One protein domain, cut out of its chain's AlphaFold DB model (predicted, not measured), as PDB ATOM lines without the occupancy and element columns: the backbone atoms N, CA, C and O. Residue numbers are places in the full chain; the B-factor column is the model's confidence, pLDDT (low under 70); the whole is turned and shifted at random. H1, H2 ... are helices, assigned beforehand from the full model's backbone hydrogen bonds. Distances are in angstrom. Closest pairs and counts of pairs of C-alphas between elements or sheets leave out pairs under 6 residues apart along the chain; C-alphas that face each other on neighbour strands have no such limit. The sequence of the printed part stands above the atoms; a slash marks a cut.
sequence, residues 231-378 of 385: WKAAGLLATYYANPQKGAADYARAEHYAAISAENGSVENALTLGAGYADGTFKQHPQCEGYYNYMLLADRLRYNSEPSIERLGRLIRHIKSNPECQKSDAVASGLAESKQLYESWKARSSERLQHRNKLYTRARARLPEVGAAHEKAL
ATOM      1  N   TRP A 231     133.212 146.387 100.759       91.69
ATOM      2  CA  TRP A 231     134.036 146.731 101.916       91.69
ATOM      3  C   TRP A 231     135.527 146.417 101.726       91.69
ATOM      4  O   TRP A 231     136.356 147.187 102.209       91.69
ATOM      5  N   LYS A 232     135.886 145.346 100.997       89.75
ATOM      6  CA  LYS A 232     137.295 145.004 100.711       89.75
ATOM      7  C   LYS A 232     137.960 146.062  99.829       89.75
ATOM      8  O   LYS A 232     139.038 146.543 100.162       89.75
ATOM      9  N   ALA A 233     137.283 146.486  98.757       90.88
ATOM     10  CA  ALA A 233     137.769 147.560  97.888       90.88
ATOM     11  C   ALA A 233     137.907 148.884  98.647       90.88
ATOM     12  O   ALA A 233     138.936 149.551  98.553       90.88
ATOM     13  N   ALA A 234     136.897 149.242  99.443       93.50
ATOM     14  CA  ALA A 234     136.922 150.460 100.243       93.50
ATOM     15  C   ALA A 234     138.056 150.437 101.288       93.50
ATOM     16  O   ALA A 234     138.817 151.394 101.391       93.50
ATOM     17  N   GLY A 235     138.254 149.324 102.000       91.19
ATOM     18  CA  GLY A 235     139.347 149.183 102.970       91.19
ATOM     19  C   GLY A 235     140.733 149.245 102.318       91.19
ATOM     20  O   GLY A 235     141.666 149.848 102.858       91.19
ATOM     21  N   LEU A 236     140.860 148.693 101.110       89.12
ATOM     22  CA  LEU A 236     142.085 148.802 100.331       89.12
ATOM     23  C   LEU A 236     142.372 150.264  99.936       89.12
ATOM     24  O   LEU A 236     143.494 150.737 100.125       89.12
ATOM     25  N   LEU A 237     141.366 151.019  99.480       89.00
ATOM     26  CA  LEU A 237     141.509 152.456  99.200       89.00
ATOM     27  C   LEU A 237     141.843 153.277 100.442       89.00
ATOM     28  O   LEU A 237     142.711 154.149 100.371       89.00
ATOM     29  N   ALA A 238     141.213 152.979 101.577       91.31
ATOM     30  CA  ALA A 238     141.529 153.619 102.847       91.31
ATOM     31  C   ALA A 238     143.016 153.458 103.194       91.31
ATOM     32  O   ALA A 238     143.706 154.430 103.508       91.31
ATOM     33  N   THR A 239     143.529 152.238 103.029       86.81
ATOM     34  CA  THR A 239     144.940 151.907 103.254       86.81
ATOM     35  C   THR A 239     145.858 152.644 102.276       86.81
ATOM     36  O   THR A 239     146.888 153.179 102.690       86.81
ATOM     37  N   TYR A 240     145.498 152.720 100.988       83.94
ATOM     38  CA  TYR A 240     146.274 153.467  99.994       83.94
ATOM     39  C   TYR A 240     146.395 154.952 100.353       83.94
ATOM     40  O   TYR A 240     147.503 155.486 100.330       83.94
ATOM     41  N   TYR A 241     145.291 155.605 100.723       86.06
ATOM     42  CA  TYR A 241     145.297 157.031 101.057       86.06
ATOM     43  C   TYR A 241     145.977 157.346 102.393       86.06
ATOM     44  O   TYR A 241     146.561 158.422 102.534       86.06
ATOM     45  N   ALA A 242     145.951 156.420 103.352       85.62
ATOM     46  CA  ALA A 242     146.629 156.586 104.634       85.62
ATOM     47  C   ALA A 242     148.146 156.331 104.567       85.62
ATOM     48  O   ALA A 242     148.858 156.718 105.495       85.62
ATOM     49  N   ASN A 243     148.655 155.674 103.516       78.44
ATOM     50  CA  ASN A 243     150.045 155.222 103.460       78.44
ATOM     51  C   ASN A 243     151.007 156.311 102.932       78.44
ATOM     52  O   ASN A 243     151.029 156.575 101.726       78.44
ATOM     53  N   PRO A 244     151.890 156.877 103.784       65.25
ATOM     54  CA  PRO A 244     152.839 157.912 103.377       65.25
ATOM     55  C   PRO A 244     153.963 157.402 102.455       65.25
ATOM     56  O   PRO A 244     154.635 158.200 101.804       65.25
ATOM     57  N   GLN A 245     154.191 156.084 102.378       64.75
ATOM     58  CA  GLN A 245     155.164 155.490 101.450       64.75
ATOM     59  C   GLN A 245     154.670 155.504  99.996       64.75
ATOM     60  O   GLN A 245     155.469 155.344  99.081       64.75
ATOM     61  N   LYS A 246     153.368 155.731  99.773       59.41
ATOM     62  CA  LYS A 246     152.738 155.824  98.444       59.41
ATOM     63  C   LYS A 246     152.445 157.280  98.041       59.41
ATOM     64  O   LYS A 246     151.585 157.554  97.206       59.41
ATOM     65  N   GLY A 247     153.159 158.229  98.658       65.44
ATOM     66  CA  GLY A 247     153.005 159.675  98.483       65.44
ATOM     67  C   GLY A 247     152.475 160.376  99.736       65.44
ATOM     68  O   GLY A 247     152.320 159.769 100.788       65.44
ATOM     69  N   ALA A 248     152.190 161.681  99.648       77.31
ATOM     70  CA  ALA A 248     151.607 162.412 100.773       77.31
ATOM     71  C   ALA A 248     150.242 161.813 101.156       77.31
ATOM     72  O   ALA A 248     149.351 161.734 100.304       77.31
ATOM     73  N   ALA A 249     150.101 161.410 102.421       83.25
ATOM     74  CA  ALA A 249     148.865 160.847 102.948       83.25
ATOM     75  C   ALA A 249     147.692 161.825 102.769       83.25
ATOM     76  O   ALA A 249     147.829 163.028 103.006       83.25
ATOM     77  N   ASP A 250     146.543 161.294 102.362       88.94
ATOM     78  CA  ASP A 250     145.274 162.012 102.258       88.94
ATOM     79  C   ASP A 250     144.310 161.413 103.283       88.94
ATOM     80  O   ASP A 250     143.515 160.520 102.986       88.94
ATOM     81  N   TYR A 251     144.431 161.867 104.532       90.31
ATOM     82  CA  TYR A 251     143.646 161.309 105.632       90.31
ATOM     83  C   TYR A 251     142.145 161.554 105.479       90.31
ATOM     84  O   TYR A 251     141.373 160.742 105.969       90.31
ATOM     85  N   ALA A 252     141.724 162.595 104.751       92.25
ATOM     86  CA  ALA A 252     140.309 162.841 104.483       92.25
ATOM     87  C   ALA A 252     139.721 161.767 103.556       92.25
ATOM     88  O   ALA A 252     138.649 161.226 103.824       92.25
ATOM     89  N   ARG A 253     140.434 161.393 102.484       90.94
ATOM     90  CA  ARG A 253     140.000 160.270 101.637       90.94
ATOM     91  C   ARG A 253     140.171 158.920 102.323       90.94
ATOM     92  O   ARG A 253     139.347 158.035 102.109       90.94
ATOM     93  N   ALA A 254     141.215 158.756 103.134       92.62
ATOM     94  CA  ALA A 254     141.393 157.541 103.922       92.62
ATOM     95  C   ALA A 254     140.209 157.329 104.874       92.62
ATOM     96  O   ALA A 254     139.637 156.244 104.896       92.62
ATOM     97  N   GLU A 255     139.809 158.384 105.589       95.81
ATOM     98  CA  GLU A 255     138.642 158.417 106.473       95.81
ATOM     99  C   GLU A 255     137.353 158.081 105.714       95.81
ATOM    100  O   GLU A 255     136.618 157.183 106.122       95.81
ATOM    101  N   HIS A 256     137.129 158.712 104.557       95.00
ATOM    102  CA  HIS A 256     135.957 158.458 103.717       95.00
ATOM    103  C   HIS A 256     135.814 156.981 103.309       95.00
ATOM    104  O   HIS A 256     134.765 156.369 103.515       95.00
ATOM    105  N   TYR A 257     136.867 156.379 102.747       95.25
ATOM    106  CA  TYR A 257     136.805 154.981 102.311       95.25
ATOM    107  C   TYR A 257     136.829 153.992 103.483       95.25
ATOM    108  O   TYR A 257     136.204 152.930 103.399       95.25
ATOM    109  N   ALA A 258     137.487 154.335 104.595       96.12
ATOM    110  CA  ALA A 258     137.422 153.534 105.810       96.12
ATOM    111  C   ALA A 258     135.985 153.489 106.344       96.12
ATOM    112  O   ALA A 258     135.527 152.407 106.714       96.12
ATOM    113  N   ALA A 259     135.260 154.616 106.333       97.50
ATOM    114  CA  ALA A 259     133.859 154.684 106.755       97.50
ATOM    115  C   ALA A 259     132.980 153.775 105.887       97.50
ATOM    116  O   ALA A 259     132.304 152.895 106.417       97.50
ATOM    117  N   ILE A 260     133.100 153.865 104.554       96.31
ATOM    118  CA  ILE A 260     132.401 152.953 103.631       96.31
ATOM    119  C   ILE A 260     132.697 151.487 103.978       96.31
ATOM    120  O   ILE A 260     131.783 150.663 104.005       96.31
ATOM    121  N   SER A 261     133.956 151.139 104.248       96.31
ATOM    122  CA  SER A 261     134.332 149.765 104.595       96.31
ATOM    123  C   SER A 261     133.735 149.312 105.934       96.31
ATOM    124  O   SER A 261     133.142 148.233 106.015       96.31
ATOM    125  N   ALA A 262     133.846 150.139 106.975       96.94
ATOM    126  CA  ALA A 262     133.336 149.868 108.316       96.94
ATOM    127  C   ALA A 262     131.811 149.693 108.318       96.94
ATOM    128  O   ALA A 262     131.291 148.686 108.799       96.94
ATOM    129  N   GLU A 263     131.089 150.617 107.688       97.00
ATOM    130  CA  GLU A 263     129.627 150.598 107.564       97.00
ATOM    131  C   GLU A 263     129.104 149.486 106.637       97.00
ATOM    132  O   GLU A 263     127.897 149.224 106.577       97.00
ATOM    133  N   ASN A 264     130.001 148.816 105.906       94.50
ATOM    134  CA  ASN A 264     129.702 147.623 105.116       94.50
ATOM    135  C   ASN A 264     130.279 146.331 105.721       94.50
ATOM    136  O   ASN A 264     130.274 145.287 105.066       94.50
ATOM    137  N   GLY A 265     130.672 146.365 106.998       92.50
ATOM    138  CA  GLY A 265     130.935 145.173 107.805       92.50
ATOM    139  C   GLY A 265     132.400 144.913 108.137       92.50
ATOM    140  O   GLY A 265     132.705 143.890 108.750       92.50
ATOM    141  N   SER A 266     133.317 145.811 107.768       94.31
ATOM    142  CA  SER A 266     134.729 145.659 108.118       94.31
ATOM    143  C   SER A 266     134.987 146.045 109.577       94.31
ATOM    144  O   SER A 266     135.063 147.224 109.928       94.31
ATOM    145  N   VAL A 267     135.191 145.037 110.430       94.94
ATOM    146  CA  VAL A 267     135.627 145.228 111.827       94.94
ATOM    147  C   VAL A 267     136.959 145.981 111.885       94.94
ATOM    148  O   VAL A 267     137.137 146.859 112.723       94.94
ATOM    149  N   GLU A 268     137.888 145.653 110.989       92.31
ATOM    150  CA  GLU A 268     139.226 146.249 110.945       92.31
ATOM    151  C   GLU A 268     139.185 147.744 110.625       92.31
ATOM    152  O   GLU A 268     139.819 148.542 111.318       92.31
ATOM    153  N   ASN A 269     138.392 148.151 109.629       95.38
ATOM    154  CA  ASN A 269     138.251 149.570 109.305       95.38
ATOM    155  C   ASN A 269     137.452 150.324 110.374       95.38
ATOM    156  O   ASN A 269     137.785 151.469 110.664       95.38
ATOM    157  N   ALA A 270     136.481 149.684 111.037       97.56
ATOM    158  CA  ALA A 270     135.809 150.281 112.192       97.56
ATOM    159  C   ALA A 270     136.803 150.549 113.343       97.56
ATOM    160  O   ALA A 270     136.847 151.648 113.887       97.56
ATOM    161  N   LEU A 271     137.684 149.602 113.674       95.19
ATOM    162  CA  LEU A 271     138.737 149.838 114.673       95.19
ATOM    163  C   LEU A 271     139.729 150.920 114.234       95.19
ATOM    164  O   LEU A 271     140.130 151.750 115.048       95.19
ATOM    165  N   THR A 272     140.098 150.929 112.952       94.56
ATOM    166  CA  THR A 272     141.008 151.929 112.377       94.56
ATOM    167  C   THR A 272     140.425 153.335 112.490       94.56
ATOM    168  O   THR A 272     141.130 154.251 112.911       94.56
ATOM    169  N   LEU A 273     139.134 153.506 112.190       96.94
ATOM    170  CA  LEU A 273     138.425 154.769 112.388       96.94
ATOM    171  C   LEU A 273     138.387 155.162 113.857       96.94
ATOM    172  O   LEU A 273     138.773 156.279 114.186       96.94
ATOM    173  N   GLY A 274     137.996 154.244 114.746       95.94
ATOM    174  CA  GLY A 274     137.970 154.504 116.185       95.94
ATOM    175  C   GLY A 274     139.319 155.016 116.699       95.94
ATOM    176  O   GLY A 274     139.380 156.062 117.345       95.94
ATOM    177  N   ALA A 275     140.410 154.335 116.345       93.44
ATOM    178  CA  ALA A 275     141.764 154.738 116.715       93.44
ATOM    179  C   ALA A 275     142.187 156.079 116.090       93.44
ATOM    180  O   ALA A 275     142.765 156.915 116.784       93.44
ATOM    181  N   GLY A 276     141.880 156.307 114.810       94.62
ATOM    182  CA  GLY A 276     142.221 157.556 114.124       94.62
ATOM    183  C   GLY A 276     141.419 158.764 114.616       94.62
ATOM    184  O   GLY A 276     141.913 159.887 114.588       94.62
ATOM    185  N   TYR A 277     140.205 158.564 115.131       95.75
ATOM    186  CA  TYR A 277     139.512 159.608 115.882       95.75
ATOM    187  C   TYR A 277     140.178 159.826 117.238       95.75
ATOM    188  O   TYR A 277     140.485 160.963 117.585       95.75
ATOM    189  N   ALA A 278     140.487 158.753 117.973       93.81
ATOM    190  CA  ALA A 278     141.112 158.824 119.293       93.81
ATOM    191  C   ALA A 278     142.430 159.617 119.315       93.81
ATOM    192  O   ALA A 278     142.716 160.270 120.321       93.81
ATOM    193  N   ASP A 279     143.218 159.576 118.238       91.81
ATOM    194  CA  ASP A 279     144.483 160.309 118.105       91.81
ATOM    195  C   ASP A 279     144.385 161.634 117.317       91.81
ATOM    196  O   ASP A 279     145.376 162.366 117.228       91.81
ATOM    197  N   GLY A 280     143.196 161.973 116.804       91.81
ATOM    198  CA  GLY A 280     142.919 163.206 116.062       91.81
ATOM    199  C   GLY A 280     143.372 163.203 114.595       91.81
ATOM    200  O   GLY A 280     143.392 164.265 113.961       91.81
ATOM    201  N   THR A 281     143.748 162.043 114.046       92.81
ATOM    202  CA  THR A 281     144.049 161.864 112.615       92.81
ATOM    203  C   THR A 281     142.813 162.107 111.749       92.81
ATOM    204  O   THR A 281     142.902 162.784 110.722       92.81
ATOM    205  N   PHE A 282     141.667 161.587 112.184       95.25
ATOM    206  CA  PHE A 282     140.369 161.686 111.514       95.25
ATOM    207  C   PHE A 282     139.509 162.785 112.136       95.25
ATOM    208  O   PHE A 282     139.586 163.034 113.343       95.25
ATOM    209  N   LYS A 283     138.758 163.509 111.298       93.62
ATOM    210  CA  LYS A 283     138.162 164.807 111.674       93.62
ATOM    211  C   LYS A 283     136.740 165.028 111.166       93.62
ATOM    212  O   LYS A 283     136.176 166.089 111.423       93.62
ATOM    213  N   GLN A 284     136.158 164.074 110.442       91.44
ATOM    214  CA  GLN A 284     134.794 164.185 109.925       91.44
ATOM    215  C   GLN A 284     133.755 164.191 111.057       91.44
ATOM    216  O   GLN A 284     132.743 164.882 110.963       91.44
ATOM    217  N   HIS A 285     134.028 163.470 112.144       88.19
ATOM    218  CA  HIS A 285     133.303 163.569 113.409       88.19
ATOM    219  C   HIS A 285     134.147 164.263 114.484       88.19
ATOM    220  O   HIS A 285     135.382 164.222 114.417       88.19
ATOM    221  N   PRO A 286     133.513 164.859 115.513       93.06
ATOM    222  CA  PRO A 286     134.254 165.267 116.692       93.06
ATOM    223  C   PRO A 286     134.934 164.043 117.326       93.06
ATOM    224  O   PRO A 286     134.422 162.921 117.283       93.06
ATOM    225  N   GLN A 287     136.134 164.264 117.860       92.81
ATOM    226  CA  GLN A 287     137.094 163.214 118.210       92.81
ATOM    227  C   GLN A 287     136.497 162.096 119.075       92.81
ATOM    228  O   GLN A 287     136.690 160.915 118.792       92.81
ATOM    229  N   CYS A 288     135.758 162.438 120.127       93.88
ATOM    230  CA  CYS A 288     135.260 161.428 121.054       93.88
ATOM    231  C   CYS A 288     134.035 160.694 120.517       93.88
ATOM    232  O   CYS A 288     133.940 159.483 120.685       93.88
ATOM    233  N   GLU A 289     133.147 161.386 119.815       94.31
ATOM    234  CA  GLU A 289     132.001 160.831 119.107       94.31
ATOM    235  C   GLU A 289     132.469 159.806 118.076       94.31
ATOM    236  O   GLU A 289     132.026 158.662 118.113       94.31
ATOM    237  N   GLY A 290     133.425 160.168 117.218       94.94
ATOM    238  CA  GLY A 290     133.997 159.246 116.237       94.94
ATOM    239  C   GLY A 290     134.656 158.029 116.895       94.94
ATOM    240  O   GLY A 290     134.450 156.895 116.453       94.94
ATOM    241  N   TYR A 291     135.373 158.237 118.006       95.94
ATOM    242  CA  TYR A 291     135.979 157.139 118.756       95.94
ATOM    243  C   TYR A 291     134.915 156.193 119.342       95.94
ATOM    244  O   TYR A 291     135.012 154.977 119.169       95.94
ATOM    245  N   TYR A 292     133.859 156.724 119.967       95.50
ATOM    246  CA  TYR A 292     132.741 155.920 120.466       95.50
ATOM    247  C   TYR A 292     132.007 155.180 119.348       95.50
ATOM    248  O   TYR A 292     131.843 153.960 119.444       95.50
ATOM    249  N   ASN A 293     131.596 155.890 118.297       96.06
ATOM    250  CA  ASN A 293     130.806 155.359 117.186       96.06
ATOM    251  C   ASN A 293     131.466 154.115 116.592       96.06
ATOM    252  O   ASN A 293     130.866 153.041 116.525       96.06
ATOM    253  N   TYR A 294     132.732 154.239 116.204       97.56
ATOM    254  CA  TYR A 294     133.395 153.193 115.442       97.56
ATOM    255  C   TYR A 294     133.946 152.054 116.308       97.56
ATOM    256  O   TYR A 294     133.916 150.904 115.871       97.56
ATOM    257  N   MET A 295     134.326 152.306 117.567       97.12
ATOM    258  CA  MET A 295     134.680 151.219 118.495       97.12
ATOM    259  C   MET A 295     133.468 150.365 118.876       97.12
ATOM    260  O   MET A 295     133.565 149.139 118.949       97.12
ATOM    261  N   LEU A 296     132.312 150.994 119.097       97.31
ATOM    262  CA  LEU A 296     131.069 150.281 119.390       97.31
ATOM    263  C   LEU A 296     130.511 149.573 118.149       97.31
ATOM    264  O   LEU A 296     129.956 148.481 118.271       97.31
ATOM    265  N   LEU A 297     130.667 150.155 116.954       98.25
ATOM    266  CA  LEU A 297     130.340 149.479 115.697       98.25
ATOM    267  C   LEU A 297     131.226 148.242 115.500       98.25
ATOM    268  O   LEU A 297     130.708 147.173 115.181       98.25
ATOM    269  N   ALA A 298     132.532 148.351 115.756       97.38
ATOM    270  CA  ALA A 298     133.460 147.230 115.653       97.38
ATOM    271  C   ALA A 298     133.069 146.052 116.564       97.38
ATOM    272  O   ALA A 298     133.124 144.906 116.114       97.38
ATOM    273  N   ASP A 299     132.638 146.305 117.809       97.00
ATOM    274  CA  ASP A 299     132.140 145.247 118.709       97.00
ATOM    275  C   ASP A 299     130.902 144.558 118.128       97.00
ATOM    276  O   ASP A 299     130.861 143.329 118.030       97.00
ATOM    277  N   ARG A 300     129.924 145.349 117.665       97.31
ATOM    278  CA  ARG A 300     128.694 144.810 117.072       97.31
ATOM    279  C   ARG A 300     128.961 143.962 115.845       97.31
ATOM    280  O   ARG A 300     128.396 142.880 115.732       97.31
ATOM    281  N   LEU A 301     129.831 144.425 114.952       94.94
ATOM    282  CA  LEU A 301     130.217 143.688 113.751       94.94
ATOM    283  C   LEU A 301     130.964 142.398 114.102       94.94
ATOM    284  O   LEU A 301     130.642 141.339 113.570       94.94
ATOM    285  N   ARG A 302     131.913 142.465 115.044       93.94
ATOM    286  CA  ARG A 302     132.719 141.315 115.472       93.94
ATOM    287  C   ARG A 302     131.869 140.191 116.053       93.94
ATOM    288  O   ARG A 302     132.125 139.026 115.764       93.94
ATOM    289  N   TYR A 303     130.886 140.534 116.882       93.38
ATOM    290  CA  TYR A 303     130.031 139.555 117.557       93.38
ATOM    291  C   TYR A 303     128.668 139.369 116.893       93.38
ATOM    292  O   TYR A 303     127.851 138.611 117.416       93.38
ATOM    293  N   ASN A 304     128.401 140.083 115.796       93.12
ATOM    294  CA  ASN A 304     127.110 140.131 115.109       93.12
ATOM    295  C   ASN A 304     125.920 140.231 116.092       93.12
ATOM    296  O   ASN A 304     124.936 139.494 115.993       93.12
ATOM    297  N   SER A 305     126.040 141.095 117.106       93.94
ATOM    298  CA  SER A 305     125.067 141.228 118.200       93.94
ATOM    299  C   SER A 305     125.163 142.583 118.898       93.94
ATOM    300  O   SER A 305     126.174 143.272 118.802       93.94
ATOM    301  N   GLU A 306     124.113 142.956 119.638       95.06
ATOM    302  CA  GLU A 306     124.209 144.078 120.574       95.06
ATOM    303  C   GLU A 306     125.233 143.761 121.676       95.06
ATOM    304  O   GLU A 306     125.268 142.627 122.176       95.06
ATOM    305  N   PRO A 307     126.073 144.728 122.080       92.94
ATOM    306  CA  PRO A 307     127.071 144.487 123.105       92.94
ATOM    307  C   PRO A 307     126.407 144.209 124.461       92.94
ATOM    308  O   PRO A 307     125.463 144.895 124.860       92.94
ATOM    309  N   SER A 308     126.909 143.221 125.208       94.81
ATOM    310  CA  SER A 308     126.451 143.001 126.586       94.81
ATOM    311  C   SER A 308     126.864 144.168 127.487       94.81
ATOM    312  O   SER A 308     127.836 144.866 127.193       94.81
ATOM    313  N   ILE A 309     126.188 144.347 128.628       94.69
ATOM    314  CA  ILE A 309     126.541 145.384 129.623       94.69
ATOM    315  C   ILE A 309     128.030 145.307 129.999       94.69
ATOM    316  O   ILE A 309     128.704 146.327 130.119       94.69
ATOM    317  N   GLU A 310     128.567 144.094 130.127       95.56
ATOM    318  CA  GLU A 310     129.973 143.860 130.445       95.56
ATOM    319  C   GLU A 310     130.918 144.306 129.312       95.56
ATOM    320  O   GLU A 310     131.910 144.997 129.572       95.56
ATOM    321  N   ARG A 311     130.604 143.964 128.049       95.06
ATOM    322  CA  ARG A 311     131.381 144.417 126.879       95.06
ATOM    323  C   ARG A 311     131.325 145.936 126.735       95.06
ATOM    324  O   ARG A 311     132.375 146.559 126.579       95.06
ATOM    325  N   LEU A 312     130.139 146.531 126.879       94.75
ATOM    326  CA  LEU A 312     129.957 147.986 126.886       94.75
ATOM    327  C   LEU A 312     130.799 148.650 127.970       94.75
ATOM    328  O   LEU A 312     131.525 149.596 127.684       94.75
ATOM    329  N   GLY A 313     130.753 148.132 129.199       95.25
ATOM    330  CA  GLY A 313     131.526 148.665 130.316       95.25
ATOM    331  C   GLY A 313     133.033 148.660 130.046       95.25
ATOM    332  O   GLY A 313     133.708 149.647 130.342       95.25
ATOM    333  N   ARG A 314     133.566 147.589 129.437       95.38
ATOM    334  CA  ARG A 314     134.979 147.525 129.024       95.38
ATOM    335  C   ARG A 314     135.316 148.537 127.934       95.38
ATOM    336  O   ARG A 314     136.299 149.259 128.081       95.38
ATOM    337  N   LEU A 315     134.508 148.609 126.876       93.25
ATOM    338  CA  LEU A 315     134.731 149.528 125.755       93.25
ATOM    339  C   LEU A 315     134.662 150.985 126.206       93.25
ATOM    340  O   LEU A 315     135.569 151.759 125.919       93.25
ATOM    341  N   ILE A 316     133.639 151.349 126.982       93.81
ATOM    342  CA  ILE A 316     133.494 152.704 127.519       93.81
ATOM    343  C   ILE A 316     134.690 153.048 128.405       93.81
ATOM    344  O   ILE A 316     135.240 154.134 128.262       93.81
ATOM    345  N   ARG A 317     135.139 152.135 129.278       94.62
ATOM    346  CA  ARG A 317     136.318 152.365 130.125       94.62
ATOM    347  C   ARG A 317     137.586 152.579 129.299       94.62
ATOM    348  O   ARG A 317     138.351 153.486 129.609       94.62
ATOM    349  N   HIS A 318     137.785 151.785 128.250       92.88
ATOM    350  CA  HIS A 318     138.905 151.943 127.323       92.88
ATOM    351  C   HIS A 318     138.860 153.289 126.584       92.88
ATOM    352  O   HIS A 318     139.863 153.988 126.485       92.88
ATOM    353  N   ILE A 319     137.686 153.706 126.115       91.81
ATOM    354  CA  ILE A 319     137.535 154.997 125.435       91.81
ATOM    355  C   ILE A 319     137.775 156.150 126.417       91.81
ATOM    356  O   ILE A 319     138.513 157.084 126.115       91.81
ATOM    357  N   LYS A 320     137.232 156.050 127.636       91.50
ATOM    358  CA  LYS A 320     137.414 157.029 128.718       91.50
ATOM    359  C   LYS A 320     138.834 157.091 129.275       91.50
ATOM    360  O   LYS A 320     139.159 158.085 129.918       91.50
ATOM    361  N   SER A 321     139.673 156.076 129.048       93.38
ATOM    362  CA  SER A 321     141.092 156.156 129.410       93.38
ATOM    363  C   SER A 321     141.883 157.074 128.476       93.38
ATOM    364  O   SER A 321     143.001 157.451 128.813       93.38
ATOM    365  N   ASN A 322     141.325 157.449 127.317       92.19
ATOM    366  CA  ASN A 322     141.869 158.533 126.507       92.19
ATOM    367  C   ASN A 322     141.584 159.882 127.210       92.19
ATOM    368  O   ASN A 322     140.408 160.204 127.411       92.19
ATOM    369  N   PRO A 323     142.616 160.675 127.569       91.56
ATOM    370  CA  PRO A 323     142.446 161.937 128.294       91.56
ATOM    371  C   PRO A 323     141.485 162.921 127.619       91.56
ATOM    372  O   PRO A 323     140.706 163.576 128.310       91.56
ATOM    373  N   GLU A 324     141.477 162.967 126.284       90.44
ATOM    374  CA  GLU A 324     140.606 163.859 125.506       90.44
ATOM    375  C   GLU A 324     139.123 163.484 125.657       90.44
ATOM    376  O   GLU A 324     138.241 164.339 125.614       90.44
ATOM    377  N   CYS A 325     138.831 162.206 125.915       91.56
ATOM    378  CA  CYS A 325     137.465 161.688 126.003       91.56
ATOM    379  C   CYS A 325     136.988 161.407 127.425       91.56
ATOM    380  O   CYS A 325     135.809 161.094 127.629       91.56
ATOM    381  N   GLN A 326     137.848 161.595 128.428       90.88
ATOM    382  CA  GLN A 326     137.533 161.338 129.833       90.88
ATOM    383  C   GLN A 326     136.253 162.064 130.285       90.88
ATOM    384  O   GLN A 326     135.396 161.466 130.940       90.88
ATOM    385  N   LYS A 327     136.062 163.322 129.870       88.31
ATOM    386  CA  LYS A 327     134.900 164.154 130.241       88.31
ATOM    387  C   LYS A 327     133.784 164.211 129.192       88.31
ATOM    388  O   LYS A 327     132.761 164.820 129.461       88.31
ATOM    389  N   SER A 328     133.960 163.568 128.039       85.94
ATOM    390  CA  SER A 328     132.975 163.594 126.949       85.94
ATOM    391  C   SER A 328     131.617 163.002 127.364       85.94
ATOM    392  O   SER A 328     131.553 161.951 128.002       85.94
ATOM    393  N   ASP A 329     130.521 163.636 126.983       87.94
ATOM    394  CA  ASP A 329     129.147 163.144 127.141       87.94
ATOM    395  C   ASP A 329     128.670 162.304 125.935       87.94
ATOM    396  O   ASP A 329     127.541 161.810 125.919       87.94
ATOM    397  N   ALA A 330     129.563 162.020 124.980       89.94
ATOM    398  CA  ALA A 330     129.277 161.308 123.733       89.94
ATOM    399  C   ALA A 330     128.959 159.807 123.881       89.94
ATOM    400  O   ALA A 330     128.805 159.108 122.886       89.94
ATOM    401  N   VAL A 331     128.858 159.263 125.099       91.38
ATOM    402  CA  VAL A 331     128.537 157.836 125.292       91.38
ATOM    403  C   VAL A 331     127.160 157.510 124.708       91.38
ATOM    404  O   VAL A 331     127.005 156.504 124.017       91.38
ATOM    405  N   ALA A 332     126.160 158.353 124.980       92.38
ATOM    406  CA  ALA A 332     124.788 158.116 124.539       92.38
ATOM    407  C   ALA A 332     124.642 158.247 123.015       92.38
ATOM    408  O   ALA A 332     124.071 157.358 122.382       92.38
ATOM    409  N   SER A 333     125.205 159.306 122.421       92.69
ATOM    410  CA  SER A 333     125.243 159.483 120.962       92.69
ATOM    411  C   SER A 333     126.051 158.370 120.293       92.69
ATOM    412  O   SER A 333     125.574 157.760 119.341       92.69
ATOM    413  N   GLY A 334     127.194 158.016 120.882       93.12
ATOM    414  CA  GLY A 334     128.035 156.880 120.524       93.12
ATOM    415  C   GLY A 334     127.269 155.575 120.370       93.12
ATOM    416  O   GLY A 334     127.358 154.891 119.350       93.12
ATOM    417  N   LEU A 335     126.488 155.223 121.392       94.50
ATOM    418  CA  LEU A 335     125.655 154.021 121.408       94.50
ATOM    419  C   LEU A 335     124.549 154.056 120.352       94.50
ATOM    420  O   LEU A 335     124.288 153.017 119.741       94.50
ATOM    421  N   ALA A 336     123.914 155.212 120.156       95.94
ATOM    422  CA  ALA A 336     122.832 155.391 119.193       95.94
ATOM    423  C   ALA A 336     123.334 155.285 117.746       95.94
ATOM    424  O   ALA A 336     122.822 154.466 116.983       95.94
ATOM    425  N   GLU A 337     124.378 156.035 117.393       96.50
ATOM    426  CA  GLU A 337     124.927 156.078 116.034       96.50
ATOM    427  C   GLU A 337     125.503 154.718 115.633       96.50
ATOM    428  O   GLU A 337     125.147 154.144 114.605       96.50
ATOM    429  N   SER A 338     126.326 154.120 116.498       97.50
ATOM    430  CA  SER A 338     126.903 152.797 116.237       97.50
ATOM    431  C   SER A 338     125.845 151.701 116.063       97.50
ATOM    432  O   SER A 338     126.046 150.766 115.283       97.50
ATOM    433  N   LYS A 339     124.701 151.811 116.751       97.88
ATOM    434  CA  LYS A 339     123.552 150.924 116.548       97.88
ATOM    435  C   LYS A 339     122.877 151.176 115.202       97.88
ATOM    436  O   LYS A 339     122.584 150.216 114.495       97.88
ATOM    437  N   GLN A 340     122.643 152.434 114.839       98.12
ATOM    438  CA  GLN A 340     122.048 152.797 113.554       98.12
ATOM    439  C   GLN A 340     122.892 152.287 112.377       98.12
ATOM    440  O   GLN A 340     122.346 151.673 111.455       98.12
ATOM    441  N   LEU A 341     124.212 152.481 112.427       97.62
ATOM    442  CA  LEU A 341     125.145 151.974 111.418       97.62
ATOM    443  C   LEU A 341     125.091 150.444 111.327       97.62
ATOM    444  O   LEU A 341     124.977 149.889 110.233       97.62
ATOM    445  N   TYR A 342     125.099 149.761 112.475       98.12
ATOM    446  CA  TYR A 342     125.023 148.304 112.538       98.12
ATOM    447  C   TYR A 342     123.712 147.744 111.965       98.12
ATOM    448  O   TYR A 342     123.743 146.826 111.146       98.12
ATOM    449  N   GLU A 343     122.558 148.300 112.339       97.94
ATOM    450  CA  GLU A 343     121.265 147.841 111.815       97.94
ATOM    451  C   GLU A 343     121.118 148.149 110.318       97.94
ATOM    452  O   GLU A 343     120.602 147.323 109.561       97.94
ATOM    453  N   SER A 344     121.657 149.281 109.856       97.06
ATOM    454  CA  SER A 344     121.697 149.624 108.428       97.06
ATOM    455  C   SER A 344     122.543 148.628 107.630       97.06
ATOM    456  O   SER A 344     122.115 148.146 106.577       97.06
ATOM    457  N   TRP A 345     123.726 148.271 108.140       95.56
ATOM    458  CA  TRP A 345     124.564 147.220 107.563       95.56
ATOM    459  C   TRP A 345     123.835 145.876 107.527       95.56
ATOM    460  O   TRP A 345     123.779 145.224 106.481       95.56
ATOM    461  N   LYS A 346     123.239 145.470 108.650       95.31
ATOM    462  CA  LYS A 346     122.531 144.195 108.790       95.31
ATOM    463  C   LYS A 346     121.356 144.092 107.818       95.31
ATOM    464  O   LYS A 346     121.179 143.041 107.201       95.31
ATOM    465  N   ALA A 347     120.597 145.173 107.631       96.00
ATOM    466  CA  ALA A 347     119.512 145.241 106.657       96.00
ATOM    467  C   ALA A 347     120.025 145.039 105.221       96.00
ATOM    468  O   ALA A 347     119.570 144.118 104.540       96.00
ATOM    469  N   ARG A 348     121.037 145.815 104.793       93.38
ATOM    470  CA  ARG A 348     121.657 145.681 103.457       93.38
ATOM    471  C   ARG A 348     122.245 144.286 103.228       93.38
ATOM    472  O   ARG A 348     122.051 143.690 102.171       93.38
ATOM    473  N   SER A 349     122.958 143.755 104.219       89.94
ATOM    474  CA  SER A 349     123.584 142.428 104.167       89.94
ATOM    475  C   SER A 349     122.539 141.313 104.052       89.94
ATOM    476  O   SER A 349     122.672 140.415 103.217       89.94
ATOM    477  N   SER A 350     121.450 141.404 104.824       91.69
ATOM    478  CA  SER A 350     120.318 140.472 104.752       91.69
ATOM    479  C   SER A 350     119.644 140.507 103.382       91.69
ATOM    480  O   SER A 350     119.403 139.454 102.793       91.69
ATOM    481  N   GLU A 351     119.397 141.695 102.830       92.38
ATOM    482  CA  GLU A 351     118.800 141.850 101.503       92.38
ATOM    483  C   GLU A 351     119.677 141.229 100.404       92.38
ATOM    484  O   GLU A 351     119.190 140.412  99.615       92.38
ATOM    485  N   ARG A 352     120.985 141.533 100.395       88.44
ATOM    486  CA  ARG A 352     121.950 140.939  99.448       88.44
ATOM    487  C   ARG A 352     121.970 139.414  99.554       88.44
ATOM    488  O   ARG A 352     121.892 138.721  98.537       88.44
ATOM    489  N   LEU A 353     122.006 138.879 100.776       89.19
ATOM    490  CA  LEU A 353     121.996 137.435 101.013       89.19
ATOM    491  C   LEU A 353     120.691 136.785 100.532       89.19
ATOM    492  O   LEU A 353     120.729 135.731  99.899       89.19
ATOM    493  N   GLN A 354     119.539 137.405 100.791       92.31
ATOM    494  CA  GLN A 354     118.244 136.913 100.313       92.31
ATOM    495  C   GLN A 354     118.160 136.921  98.787       92.31
ATOM    496  O   GLN A 354     117.667 135.954  98.202       92.31
ATOM    497  N   HIS A 355     118.640 137.984  98.138       91.44
ATOM    498  CA  HIS A 355     118.680 138.073  96.682       91.44
ATOM    499  C   HIS A 355     119.532 136.946  96.085       91.44
ATOM    500  O   HIS A 355     119.040 136.183  95.248       91.44
ATOM    501  N   ARG A 356     120.762 136.763  96.585       90.00
ATOM    502  CA  ARG A 356     121.655 135.691  96.120       90.00
ATOM    503  C   ARG A 356     121.080 134.300  96.405       90.00
ATOM    504  O   ARG A 356     121.068 133.451  95.519       90.00
ATOM    505  N   ASN A 357     120.499 134.062  97.582       92.00
ATOM    506  CA  ASN A 357     119.853 132.782  97.903       92.00
ATOM    507  C   ASN A 357     118.674 132.464  96.973       92.00
ATOM    508  O   ASN A 357     118.506 131.313  96.566       92.00
ATOM    509  N   LYS A 358     117.860 133.464  96.612       95.44
ATOM    510  CA  LYS A 358     116.779 133.293  95.628       95.44
ATOM    511  C   LYS A 358     117.340 132.915  94.257       95.44
ATOM    512  O   LYS A 358     116.803 132.004  93.628       95.44
ATOM    513  N   LEU A 359     118.421 133.565  93.821       95.06
ATOM    514  CA  LEU A 359     119.101 133.251  92.563       95.06
ATOM    515  C   LEU A 359     119.622 131.804  92.546       95.06
ATOM    516  O   LEU A 359     119.262 131.037  91.656       95.06
ATOM    517  N   TYR A 360     120.369 131.392  93.572       94.50
ATOM    518  CA  TYR A 360     120.933 130.039  93.663       94.50
ATOM    519  C   TYR A 360     119.854 128.959  93.810       94.50
ATOM    520  O   TYR A 360     119.991 127.858  93.284       94.50
ATOM    521  N   THR A 361     118.746 129.248  94.494       96.31
ATOM    522  CA  THR A 361     117.602 128.325  94.562       96.31
ATOM    523  C   THR A 361     116.934 128.147  93.199       96.31
ATOM    524  O   THR A 361     116.640 127.016  92.819       96.31
ATOM    525  N   ARG A 362     116.756 129.224  92.421       97.38
ATOM    526  CA  ARG A 362     116.253 129.126  91.038       97.38
ATOM    527  C   ARG A 362     117.208 128.345  90.140       97.38
ATOM    528  O   ARG A 362     116.754 127.500  89.380       97.38
ATOM    529  N   ALA A 363     118.512 128.589  90.261       97.12
ATOM    530  CA  ALA A 363     119.526 127.844  89.527       97.12
ATOM    531  C   ALA A 363     119.462 126.339  89.846       97.12
ATOM    532  O   ALA A 363     119.423 125.517  88.935       97.12
ATOM    533  N   ARG A 364     119.338 125.974  91.130       97.12
ATOM    534  CA  ARG A 364     119.178 124.576  91.568       97.12
ATOM    535  C   ARG A 364     117.918 123.909  91.026       97.12
ATOM    536  O   ARG A 364     117.982 122.766  90.588       97.12
ATOM    537  N   ALA A 365     116.795 124.625  90.989       97.94
ATOM    538  CA  ALA A 365     115.547 124.105  90.427       97.94
ATOM    539  C   ALA A 365     115.654 123.760  88.928       97.94
ATOM    540  O   ALA A 365     114.878 122.948  88.433       97.94
ATOM    541  N   ARG A 366     116.624 124.350  88.215       98.12
ATOM    542  CA  ARG A 366     116.870 124.125  86.784       98.12
ATOM    543  C   ARG A 366     117.985 123.115  86.494       98.12
ATOM    544  O   ARG A 366     118.265 122.851  85.328       98.12
ATOM    545  N   LEU A 367     118.591 122.492  87.512       97.81
ATOM    546  CA  LEU A 367     119.597 121.437  87.311       97.81
ATOM    547  C   LEU A 367     119.116 120.252  86.457       97.81
ATOM    548  O   LEU A 367     119.937 119.746  85.693       97.81
ATOM    549  N   PRO A 368     117.835 119.827  86.490       98.25
ATOM    550  CA  PRO A 368     117.357 118.794  85.571       98.25
ATOM    551  C   PRO A 368     117.535 119.158  84.087       98.25
ATOM    552  O   PRO A 368     117.833 118.281  83.280       98.25
ATOM    553  N   GLU A 369     117.423 120.442  83.717       98.25
ATOM    554  CA  GLU A 369     117.680 120.906  82.343       98.25
ATOM    555  C   GLU A 369     119.158 120.732  81.964       98.25
ATOM    556  O   GLU A 369     119.477 120.278  80.863       98.25
ATOM    557  N   VAL A 370     120.061 121.051  82.900       97.88
ATOM    558  CA  VAL A 370     121.512 120.868  82.739       97.88
ATOM    559  C   VAL A 370     121.843 119.385  82.589       97.88
ATOM    560  O   VAL A 370     122.604 119.020  81.696       97.88
ATOM    561  N   GLY A 371     121.244 118.526  83.421       97.19
ATOM    562  CA  GLY A 371     121.418 117.073  83.374       97.19
ATOM    563  C   GLY A 371     121.004 116.486  82.025       97.19
ATOM    564  O   GLY A 371     121.804 115.818  81.373       97.19
ATOM    565  N   ALA A 372     119.809 116.835  81.538       97.56
ATOM    566  CA  ALA A 372     119.331 116.392  80.226       97.56
ATOM    567  C   ALA A 372     120.236 116.876  79.075       97.56
ATOM    568  O   ALA A 372     120.504 116.143  78.118       97.56
ATOM    569  N   ALA A 373     120.743 118.112  79.153       97.25
ATOM    570  CA  ALA A 373     121.683 118.633  78.167       97.25
ATOM    571  C   ALA A 373     123.051 117.936  78.231       97.25
ATOM    572  O   ALA A 373     123.658 117.709  77.183       97.25
ATOM    573  N   HIS A 374     123.516 117.577  79.430       96.88
ATOM    574  CA  HIS A 374     124.759 116.841  79.645       96.88
ATOM    575  C   HIS A 374     124.659 115.431  79.055       96.88
ATOM    576  O   HIS A 374     125.504 115.051  78.253       96.88
ATOM    577  N   GLU A 375     123.587 114.690  79.344       95.56
ATOM    578  CA  GLU A 375     123.325 113.370  78.746       95.56
ATOM    579  C   GLU A 375     123.302 113.431  77.214       95.56
ATOM    580  O   GLU A 375     123.963 112.644  76.535       95.56
ATOM    581  N   LYS A 376     122.609 114.426  76.651       94.56
ATOM    582  CA  LYS A 376     122.580 114.646  75.201       94.56
ATOM    583  C   LYS A 376     123.966 114.953  74.626       94.56
ATOM    584  O   LYS A 376     124.252 114.549  73.499       94.56
ATOM    585  N   ALA A 377     124.805 115.690  75.352       92.62
ATOM    586  CA  ALA A 377     126.171 115.984  74.934       92.62
ATOM    587  C   ALA A 377     127.043 114.718  74.943       92.62
ATOM    588  O   ALA A 377     127.727 114.465  73.951       92.62
ATOM    589  N   LEU A 378     126.927 113.877  75.979       91.75
ATOM    590  CA  LEU A 378     127.634 112.592  76.067       91.75
ATOM    591  C   LEU A 378     127.304 111.673  74.886       91.75
ATOM    592  O   LEU A 378     128.207 111.123  74.255       91.75
TER     593      LEU A 378
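Overview. This is residues 231 to 378 of the 385 residues of the protein "Serine/arginine repetitive matrix protein 1" of Desulfovibrio fairfieldensis (UniProt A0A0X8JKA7). Five helices, H1 to H5, fold back and forth in a zigzag that makes a compact body, and a long helix, H6, packs on it with its first part and then sticks out as an arm, with H7 at the far end. Residues 350 to 378, the second part of H6 and all of H7, stand free. The printed part has 148 residues, with seven named helices in the order H1 to H7 and no named strand: an all-helix domain. It is loose, with a radius of gyration of the C-alphas of 20.8 A, and flat, spanning 74 by 43 by 18 A.

Arrangement. H1, residues 231 to 242, touches H2, residues 251 to 263, at a shallow tilt of 19 degrees, opposite ways; their closest C-alphas, those of Trp 231 and Ser 261, are 4.1 A apart. H3, residues 267 to 278, touches H2 with residues 268 to 273 alone, at a steep tilt of 43 degrees, opposite ways; the closest C-alphas, of Ala 262 and Ala 270, are 4.6 A apart. H1, H2 and H3 form an up-and-down bundle, each helix running against the one before it. H4, residues 287 to 303, makes a hairpin with H3 at a shallow tilt of 19 degrees, with the C-alphas of Gly 274 and Tyr 291 closest at 4.2 A. H5, residues 309 to 320, touches H4 at a shallow tilt of 32 degrees, only just short of steep; the closest C-alphas, of Tyr 292 and Ile 319, are 7.0 A apart. H6, residues 331 to 365, touches H4 with residues 331 to 342 alone; the C-alphas of Asn 293 and Gly 334 are closest, at 4.6 A. H2 and H6 only just touch, with 3 pairs of C-alphas within 8 A, closest at Glu 263 and Leu 341, 6.1 A. H7, residues 367 to 378, meets H6 only through their link. In each of the seven helices every O i to N i+4 pair is within hydrogen-bond range.

Along the chain. H1 begins at C-alpha 231, (134.036, 146.731, 101.916). H4 is 24.7 A long from first to last C-alpha. H6, 50.2 A long, runs from C-alpha 331 at (128.537, 157.836, 125.292) to C-alpha 365. H7 ends at C-alpha 378, (127.634, 112.592, 76.067).

Size, cuts and confidence. The C-alphas of Lys 327 and Leu 378 are the two farthest apart, at 75.1 A. Without the residues that stand free, the body spans 42 by 35 by 17 A. The printed part has no cut and no long link. Residues 244 to 247 have pLDDT under 70.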